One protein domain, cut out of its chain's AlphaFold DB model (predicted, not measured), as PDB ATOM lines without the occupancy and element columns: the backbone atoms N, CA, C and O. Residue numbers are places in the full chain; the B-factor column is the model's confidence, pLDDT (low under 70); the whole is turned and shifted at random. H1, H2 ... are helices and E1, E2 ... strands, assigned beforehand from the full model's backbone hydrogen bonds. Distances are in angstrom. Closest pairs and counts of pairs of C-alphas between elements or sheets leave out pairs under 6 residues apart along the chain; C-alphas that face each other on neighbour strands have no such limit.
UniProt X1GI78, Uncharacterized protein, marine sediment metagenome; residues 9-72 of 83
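This is residues 9 to 72 of the 83 residues of an uncharacterized protein of marine sediment metagenome (UniProt X1GI78). One helix, H1, sits between two strand hairpins, packing on E1 and E2 and more loosely on E3 and E4; residues 47 to 52 stick out. The 64 printed residues give E1, E2, H1, E3, E4 in turn, class mixed, with two antiparallel sheets, E1 - E2 and E3 - E4. It is compact, radius of gyration of the C-alphas 11.7 A, spanning 33 by 27 by 18 A.

Find C-alpha 9 at (161.879, 127.433, 194.861): E1, residues 9 to 15, runs 19.5 A from there, and E2, residues 19 to 27, 24.0 A. H1, residues 32 to 47, runs 22.4 A. E3, residues 58 to 62, measures 12.9 A; E4, residues 67 to 71, 12.5 A, ending at (168.310, 129.515, 187.958).

In hairpin E1 and E2, find N 11 and O 24 within hydrogen-bond range, 2.8 A; in hairpin E3 and E4, N 60 and O 69, 2.9 A. In H1 every O i to N i+4 pair is within range. The closest C-alphas of E2 and H1, Pro 20 and Ser 39, are 6.0 A apart; those of H1 and E3, Thr 42 and Leu 60, 7.7 A. E2 and E3 are apart.

The farthest C-alphas, Pro 27 and Lys 50, are 33.6 A apart. The printed part has no cut and no long link. Confidence is under 70 at residues 27 to 29 and 49 to 52.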
ATOM      1  N   VAL A   9     161.421 128.271 195.964       89.06
ATOM      2  CA  VAL A   9     161.879 127.433 194.861       89.06
ATOM      3  C   VAL A   9     160.734 127.394 193.870       89.06
ATOM      4  O   VAL A   9     159.627 127.046 194.258       89.06
ATOM      5  N   ILE A  10     160.990 127.754 192.615       89.69
ATOM      6  CA  ILE A  10     159.972 127.828 191.565       89.69
ATOM      7  C   ILE A  10     160.384 126.877 190.446       89.69
ATOM      8  O   ILE A  10     161.500 126.963 189.933       89.69
ATOM      9  N   TYR A  11     159.477 125.985 190.066       89.00
ATOM     10  CA  TYR A  11     159.617 125.120 188.906       89.00
ATOM     11  C   TYR A  11     158.593 125.534 187.854       89.00
ATOM     12  O   TYR A  11     157.382 125.437 188.076       89.00
ATOM     13  N   SER A  12     159.088 125.986 186.704       88.19
ATOM     14  CA  SER A  12     158.269 126.387 185.565       88.19
ATOM     15  C   SER A  12     158.679 125.596 184.333       88.19
ATOM     16  O   SER A  12     159.869 125.407 184.090       88.19
ATOM     17  N   ASN A  13     157.702 125.157 183.547       86.88
ATOM     18  CA  ASN A  13     157.932 124.610 182.219       86.88
ATOM     19  C   ASN A  13     157.634 125.676 181.159       86.88
ATOM     20  O   ASN A  13     156.834 126.584 181.378       86.88
ATOM     21  N   LEU A  14     158.298 125.567 180.015       80.94
ATOM     22  CA  LEU A  14     157.936 126.313 178.820       80.94
ATOM     23  C   LEU A  14     157.163 125.353 177.924       80.94
ATOM     24  O   LEU A  14     157.723 124.358 177.474       80.94
ATOM     25  N   ASP A  15     155.876 125.616 177.749       77.62
ATOM     26  CA  ASP A  15     155.046 124.931 176.767       77.62
ATOM     27  C   ASP A  15     155.109 125.716 175.449       77.62
ATOM     28  O   ASP A  15     155.039 126.945 175.472       77.62
ATOM     29  N   GLU A  16     155.297 125.044 174.313       72.75
ATOM     30  CA  GLU A  16     155.437 125.726 173.018       72.75
ATOM     31  C   GLU A  16     154.119 126.345 172.523       72.75
ATOM     32  O   GLU A  16     154.154 127.345 171.807       72.75
ATOM     33  N   GLU A  17     152.965 125.808 172.930       75.69
ATOM     34  CA  GLU A  17     151.646 126.320 172.542       75.69
ATOM     35  C   GLU A  17     151.126 127.370 173.534       75.69
ATOM     36  O   GLU A  17     150.508 128.359 173.138       75.69
ATOM     37  N   VAL A  18     151.379 127.169 174.832       74.75
ATOM     38  CA  VAL A  18     150.793 127.982 175.918       74.75
ATOM     39  C   VAL A  18     151.782 129.001 176.505       74.75
ATOM     40  O   VAL A  18     151.372 130.001 177.098       74.75
ATOM     41  N   GLY A  19     153.088 128.789 176.336       75.44
ATOM     42  CA  GLY A  19     154.144 129.616 176.915       75.44
ATOM     43  C   GLY A  19     154.567 129.191 178.333       75.44
ATOM     44  O   GLY A  19     154.357 128.047 178.748       75.44
ATOM     45  N   PRO A  20     155.231 130.083 179.095       78.81
ATOM     46  CA  PRO A  20     155.719 129.786 180.441       78.81
ATOM     47  C   PRO A  20     154.596 129.430 181.419       78.81
ATOM     48  O   PRO A  20     153.680 130.221 181.637       78.81
ATOM     49  N   ASN A  21     154.709 128.284 182.083       80.50
ATOM     50  CA  ASN A  21     153.730 127.806 183.050       80.50
ATOM     51  C   ASN A  21     154.429 127.332 184.337       80.50
ATOM     52  O   ASN A  21     155.309 126.475 184.322       80.50
ATOM     53  N   THR A  22     154.070 127.916 185.480       79.94
ATOM     54  CA  THR A  22     154.625 127.519 186.781       79.94
ATOM     55  C   THR A  22     153.902 126.279 187.298       79.94
ATOM     56  O   THR A  22     152.692 126.300 187.500       79.94
ATOM     57  N   LYS A  23     154.646 125.196 187.531       80.44
ATOM     58  CA  LYS A  23     154.109 123.899 187.970       80.44
ATOM     59  C   LYS A  23     154.189 123.685 189.476       80.44
ATOM     60  O   LYS A  23     153.321 123.019 190.029       80.44
ATOM     61  N   ALA A  24     155.216 124.217 190.132       78.50
ATOM     62  CA  ALA A  24     155.376 124.093 191.577       78.50
ATOM     63  C   ALA A  24     156.126 125.295 192.152       78.50
ATOM     64  O   ALA A  24     157.051 125.809 191.519       78.50
ATOM     65  N   TYR A  25     155.748 125.713 193.360       77.31
ATOM     66  CA  TYR A  25     156.500 126.688 194.142       77.31
ATOM     67  C   TYR A  25     156.360 126.436 195.656       77.31
ATOM     68  O   TYR A  25     155.301 126.013 196.111       77.31
ATOM     69  N   MET A  26     157.427 126.656 196.434       76.12
ATOM     70  CA  MET A  26     157.464 126.522 197.908       76.12
ATOM     71  C   MET A  26     158.612 127.369 198.491       76.12
ATOM     72  O   MET A  26     159.679 127.351 197.878       76.12
ATOM     73  N   PRO A  27     158.534 128.001 199.684       60.50
ATOM     74  CA  PRO A  27     157.414 128.056 200.635       60.50
ATOM     75  C   PRO A  27     156.555 129.341 200.615       60.50
ATOM     76  O   PRO A  27     155.477 129.319 201.197       60.50
ATOM     77  N   GLU A  28     156.997 130.456 200.017       65.56
ATOM     78  CA  GLU A  28     156.199 131.701 199.967       65.56
ATOM     79  C   GLU A  28     155.184 131.706 198.808       65.56
ATOM     80  O   GLU A  28     155.540 131.413 197.659       65.56
ATOM     81  N   ASP A  29     153.944 132.116 199.113       69.19
ATOM     82  CA  ASP A  29     152.871 132.412 198.153       69.19
ATOM     83  C   ASP A  29     153.172 133.711 197.395       69.19
ATOM     84  O   ASP A  29     152.640 134.788 197.676       69.19
ATOM     85  N   PHE A  30     154.056 133.623 196.403       81.50
ATOM     86  CA  PHE A  30     154.143 134.669 195.395       81.50
ATOM     87  C   PHE A  30     152.797 134.774 194.657       81.50
ATOM     88  O   PHE A  30     152.278 133.755 194.195       81.50
ATOM     89  N   PRO A  31     152.238 135.986 194.469       86.69
ATOM     90  CA  PRO A  31     151.078 136.176 193.611       86.69
ATOM     91  C   PRO A  31     151.318 135.576 192.225       86.69
ATOM     92  O   PRO A  31     152.412 135.706 191.671       86.69
ATOM     93  N   GLN A  32     150.284 134.990 191.620       82.50
ATOM     94  CA  GLN A  32     150.389 134.313 190.320       82.50
ATOM     95  C   GLN A  32     151.017 135.197 189.226       82.50
ATOM     96  O   GLN A  32     151.818 134.727 188.421       82.50
ATOM     97  N   VAL A  33     150.732 136.503 189.246       86.06
ATOM     98  CA  VAL A  33     151.343 137.493 188.341       86.06
ATOM     99  C   VAL A  33     152.864 137.580 188.529       86.06
ATOM    100  O   VAL A  33     153.608 137.679 187.556       86.06
ATOM    101  N   GLN A  34     153.355 137.512 189.769       88.56
ATOM    102  CA  GLN A  34     154.790 137.538 190.054       88.56
ATOM    103  C   GLN A  34     155.470 136.241 189.608       88.56
ATOM    104  O   GLN A  34     156.526 136.308 188.983       88.56
ATOM    105  N   LEU A  35     154.847 135.079 189.841       87.88
ATOM    106  CA  LEU A  35     155.336 133.787 189.337       87.88
ATOM    107  C   LEU A  35     155.446 133.780 187.805       87.88
ATOM    108  O   LEU A  35     156.454 133.336 187.245       87.88
ATOM    109  N   MET A  36     154.446 134.346 187.125       85.88
ATOM    110  CA  MET A  36     154.447 134.505 185.673       85.88
ATOM    111  C   MET A  36     155.588 135.419 185.210       85.88
ATOM    112  O   MET A  36     156.370 135.028 184.345       85.88
ATOM    113  N   HIS A  37     155.755 136.597 185.822       88.62
ATOM    114  CA  HIS A  37     156.852 137.515 185.494       88.62
ATOM    115  C   HIS A  37     158.235 136.899 185.729       88.62
ATOM    116  O   HIS A  37     159.135 137.072 184.902       88.62
ATOM    117  N   ILE A  38     158.412 136.164 186.831       90.12
ATOM    118  CA  ILE A  38     159.654 135.444 187.126       90.12
ATOM    119  C   ILE A  38     159.948 134.429 186.018       90.12
ATOM    120  O   ILE A  38     161.071 134.381 185.511       90.12
ATOM    121  N   SER A  39     158.936 133.660 185.615       89.19
ATOM    122  CA  SER A  39     159.060 132.625 184.587       89.19
ATOM    123  C   SER A  39     159.397 133.219 183.221       89.19
ATOM    124  O   SER A  39     160.382 132.811 182.610       89.19
ATOM    125  N   VAL A  40     158.656 134.237 182.768       88.44
ATOM    126  CA  VAL A  40     158.898 134.922 181.485       88.44
ATOM    127  C   VAL A  40     160.312 135.487 181.426       88.44
ATOM    128  O   VAL A  40     161.032 135.241 180.459       88.44
ATOM    129  N   LYS A  41     160.745 136.203 182.472       89.69
ATOM    130  CA  LYS A  41     162.097 136.767 182.522       89.69
ATOM    131  C   LYS A  41     163.162 135.674 182.470       89.69
ATOM    132  O   LYS A  41     164.156 135.823 181.766       89.69
ATOM    133  N   THR A  42     162.953 134.598 183.222       89.88
ATOM    134  CA  THR A  42     163.870 133.459 183.273       89.88
ATOM    135  C   THR A  42     164.049 132.844 181.890       89.88
ATOM    136  O   THR A  42     165.178 132.735 181.420       89.88
ATOM    137  N   PHE A  43     162.951 132.521 181.201       86.94
ATOM    138  CA  PHE A  43     163.027 131.955 179.857       86.94
ATOM    139  C   PHE A  43     163.630 132.932 178.854       86.94
ATOM    140  O   PHE A  43     164.549 132.542 178.151       86.94
ATOM    141  N   ALA A  44     163.204 134.198 178.840       85.56
ATOM    142  CA  ALA A  44     163.723 135.196 177.905       85.56
ATOM    143  C   ALA A  44     165.245 135.379 178.010       85.56
ATOM    144  O   ALA A  44     165.920 135.545 176.999       85.56
ATOM    145  N   VAL A  45     165.798 135.338 179.227       84.75
ATOM    146  CA  VAL A  45     167.250 135.453 179.422       84.75
ATOM    147  C   VAL A  45     167.970 134.182 178.982       84.75
ATOM    148  O   VAL A  45     169.007 134.271 178.336       84.75
ATOM    149  N   LEU A  46     167.421 133.008 179.295       81.19
ATOM    150  CA  LEU A  46     168.057 131.728 178.975       81.19
ATOM    151  C   LEU A  46     167.957 131.352 177.492       81.19
ATOM    152  O   LEU A  46     168.817 130.636 176.994       81.19
ATOM    153  N   THR A  47     166.931 131.826 176.781       76.62
ATOM    154  CA  THR A  47     166.767 131.606 175.335       76.62
ATOM    155  C   THR A  47     167.342 132.746 174.490       76.62
ATOM    156  O   THR A  47     167.580 132.563 173.295       76.62
ATOM    157  N   GLY A  48     167.605 133.910 175.096       71.94
ATOM    158  CA  GLY A  48     168.081 135.116 174.416       71.94
ATOM    159  C   GLY A  48     169.489 135.009 173.819       71.94
ATOM    160  O   GLY A  48     169.812 135.748 172.888       71.94
ATOM    161  N   GLU A  49     170.319 134.066 174.273       68.44
ATOM    162  CA  GLU A  49     171.676 133.856 173.748       68.44
ATOM    163  C   GLU A  49     171.699 132.981 172.482       68.44
ATOM    164  O   GLU A  49     172.414 131.990 172.409       68.44
ATOM    165  N   LYS A  50     170.909 133.332 171.455       62.41
ATOM    166  CA  LYS A  50     170.885 132.640 170.142       62.41
ATOM    167  C   LYS A  50     170.773 131.101 170.248       62.41
ATOM    168  O   LYS A  50     171.384 130.382 169.461       62.41
ATOM    169  N   GLY A  51     170.007 130.603 171.220       61.84
ATOM    170  CA  GLY A  51     169.842 129.165 171.468       61.84
ATOM    171  C   GLY A  51     170.928 128.516 172.336       61.84
ATOM    172  O   GLY A  51     170.869 127.311 172.563       61.84
ATOM    173  N   PHE A  52     171.897 129.278 172.853       65.38
ATOM    174  CA  PHE A  52     172.851 128.789 173.843       65.38
ATOM    175  C   PHE A  52     172.205 128.798 175.222       65.38
ATOM    176  O   PHE A  52     172.186 129.806 175.927       65.38
ATOM    177  N   ILE A  53     171.638 127.657 175.593       73.31
ATOM    178  CA  ILE A  53     171.033 127.498 176.903       73.31
ATOM    179  C   ILE A  53     172.125 127.081 177.897       73.31
ATOM    180  O   ILE A  53     172.764 126.048 177.684       73.31
ATOM    181  N   PRO A  54     172.362 127.848 178.979       75.69
ATOM    182  CA  PRO A  54     173.393 127.514 179.950       75.69
ATOM    183  C   PRO A  54     173.164 126.133 180.579       75.69
ATOM    184  O   PRO A  54     172.124 125.873 181.184       75.69
ATOM    185  N   ASP A  55     174.177 125.273 180.497       75.69
ATOM    186  CA  ASP A  55     174.266 123.995 181.217       75.69
ATOM    187  C   ASP A  55     174.537 124.194 182.723       75.69
ATOM    188  O   ASP A  55     174.271 123.326 183.567       75.69
ATOM    189  N   LYS A  56     175.060 125.373 183.066       83.75
ATOM    190  CA  LYS A  56     175.429 125.799 184.414       83.75
ATOM    191  C   LYS A  56     174.325 126.611 185.080       83.75
ATOM    192  O   LYS A  56     173.473 127.224 184.446       83.75
ATOM    193  N   LEU A  57     174.385 126.634 186.407       88.25
ATOM    194  CA  LEU A  57     173.523 127.473 187.228       88.25
ATOM    195  C   LEU A  57     173.877 128.953 187.020       88.25
ATOM    196  O   LEU A  57     175.046 129.328 187.105       88.25
ATOM    197  N   VAL A  58     172.866 129.790 186.789       89.44
ATOM    198  CA  VAL A  58     173.017 131.236 186.589       89.44
ATOM    199  C   VAL A  58     172.355 132.024 187.717       89.44
ATOM    200  O   VAL A  58     171.384 131.576 188.327       89.44
ATOM    201  N   ILE A  59     172.880 133.217 188.003       92.44
ATOM    202  CA  ILE A  59     172.298 134.144 188.981       92.44
ATOM    203  C   ILE A  59     171.559 135.239 188.219       92.44
ATOM    204  O   ILE A  59     172.185 136.033 187.517       92.44
ATOM    205  N   LEU A  60     170.241 135.318 188.396       92.00
ATOM    206  CA  LEU A  60     169.399 136.309 187.731       92.00
ATOM    207  C   LEU A  60     168.828 137.320 188.741       92.00
ATOM    208  O   LEU A  60     168.213 136.911 189.726       92.00
ATOM    209  N   PRO A  61     168.989 138.642 188.541       93.31
ATOM    210  CA  PRO A  61     168.402 139.628 189.443       93.31
ATOM    211  C   PRO A  61     166.897 139.800 189.189       93.31
ATOM    212  O   PRO A  61     166.468 139.862 188.039       93.31
ATOM    213  N   PHE A  62     166.102 140.001 190.241       91.38
ATOM    214  CA  PHE A  62     164.687 140.398 190.187       91.38
ATOM    215  C   PHE A  62     164.485 141.699 190.984       91.38
ATOM    216  O   PHE A  62     164.025 141.659 192.126       91.38
ATOM    217  N   PRO A  63     164.842 142.867 190.407       90.25
ATOM    218  CA  PRO A  63     164.862 144.133 191.146       90.25
ATOM    219  C   PRO A  63     163.501 144.539 191.714       90.25
ATOM    220  O   PRO A  63     163.433 145.012 192.840       90.25
ATOM    221  N   SER A  64     162.415 144.283 190.976       88.56
ATOM    222  CA  SER A  64     161.038 144.570 191.410       88.56
ATOM    223  C   SER A  64     160.603 143.783 192.647       88.56
ATOM    224  O   SER A  64     159.657 144.183 193.314       88.56
ATOM    225  N   LEU A  65     161.286 142.677 192.953       88.00
ATOM    226  CA  LEU A  65     161.047 141.854 194.136       88.00
ATOM    227  C   LEU A  65     162.130 142.052 195.202       88.00
ATOM    228  O   LEU A  65     162.040 141.458 196.268       88.00
ATOM    229  N   ASN A  66     163.163 142.859 194.923       90.50
ATOM    230  CA  ASN A  66     164.378 142.963 195.732       90.50
ATOM    231  C   ASN A  66     165.034 141.589 196.014       90.50
ATOM    232  O   ASN A  66     165.523 141.322 197.112       90.50
ATOM    233  N   LEU A  67     165.025 140.696 195.016       91.38
ATOM    234  CA  LEU A  67     165.548 139.330 195.117       91.38
ATOM    235  C   LEU A  67     166.524 139.005 193.982       91.38
ATOM    236  O   LEU A  67     166.623 139.709 192.975       91.38
ATOM    237  N   LYS A  68     167.244 137.893 194.141       94.06
ATOM    238  CA  LYS A  68     168.015 137.233 193.081       94.06
ATOM    239  C   LYS A  68     167.591 135.769 193.028       94.06
ATOM    240  O   LYS A  68     167.358 135.171 194.074       94.06
ATOM    241  N   GLY A  69     167.495 135.205 191.830       91.81
ATOM    242  CA  GLY A  69     167.227 133.787 191.622       91.81
ATOM    243  C   GLY A  69     168.492 133.035 191.237       91.81
ATOM    244  O   GLY A  69     169.277 133.516 190.422       91.81
ATOM    245  N   LEU A  70     168.658 131.848 191.815       93.00
ATOM    246  CA  LEU A  70     169.558 130.817 191.311       93.00
ATOM    247  C   LEU A  70     168.758 129.975 190.323       93.00
ATOM    248  O   LEU A  70     167.787 129.329 190.708       93.00
ATOM    249  N   VAL A  71     169.123 130.036 189.052       90.62
ATOM    250  CA  VAL A  71     168.310 129.515 187.958       90.62
ATOM    251  C   VAL A  71     169.096 128.450 187.212       90.62
ATOM    252  O   VAL A  71     170.257 128.652 186.861       90.62
ATOM    253  N   LYS A  72     168.455 127.313 186.949       88.19
ATOM    254  CA  LYS A  72     168.999 126.247 186.111       88.19
ATOM    255  C   LYS A  72     167.970 125.870 185.058       88.19
ATOM    256  O   LYS A  72     166.819 125.610 185.401       88.19
TER     257      LYS A  72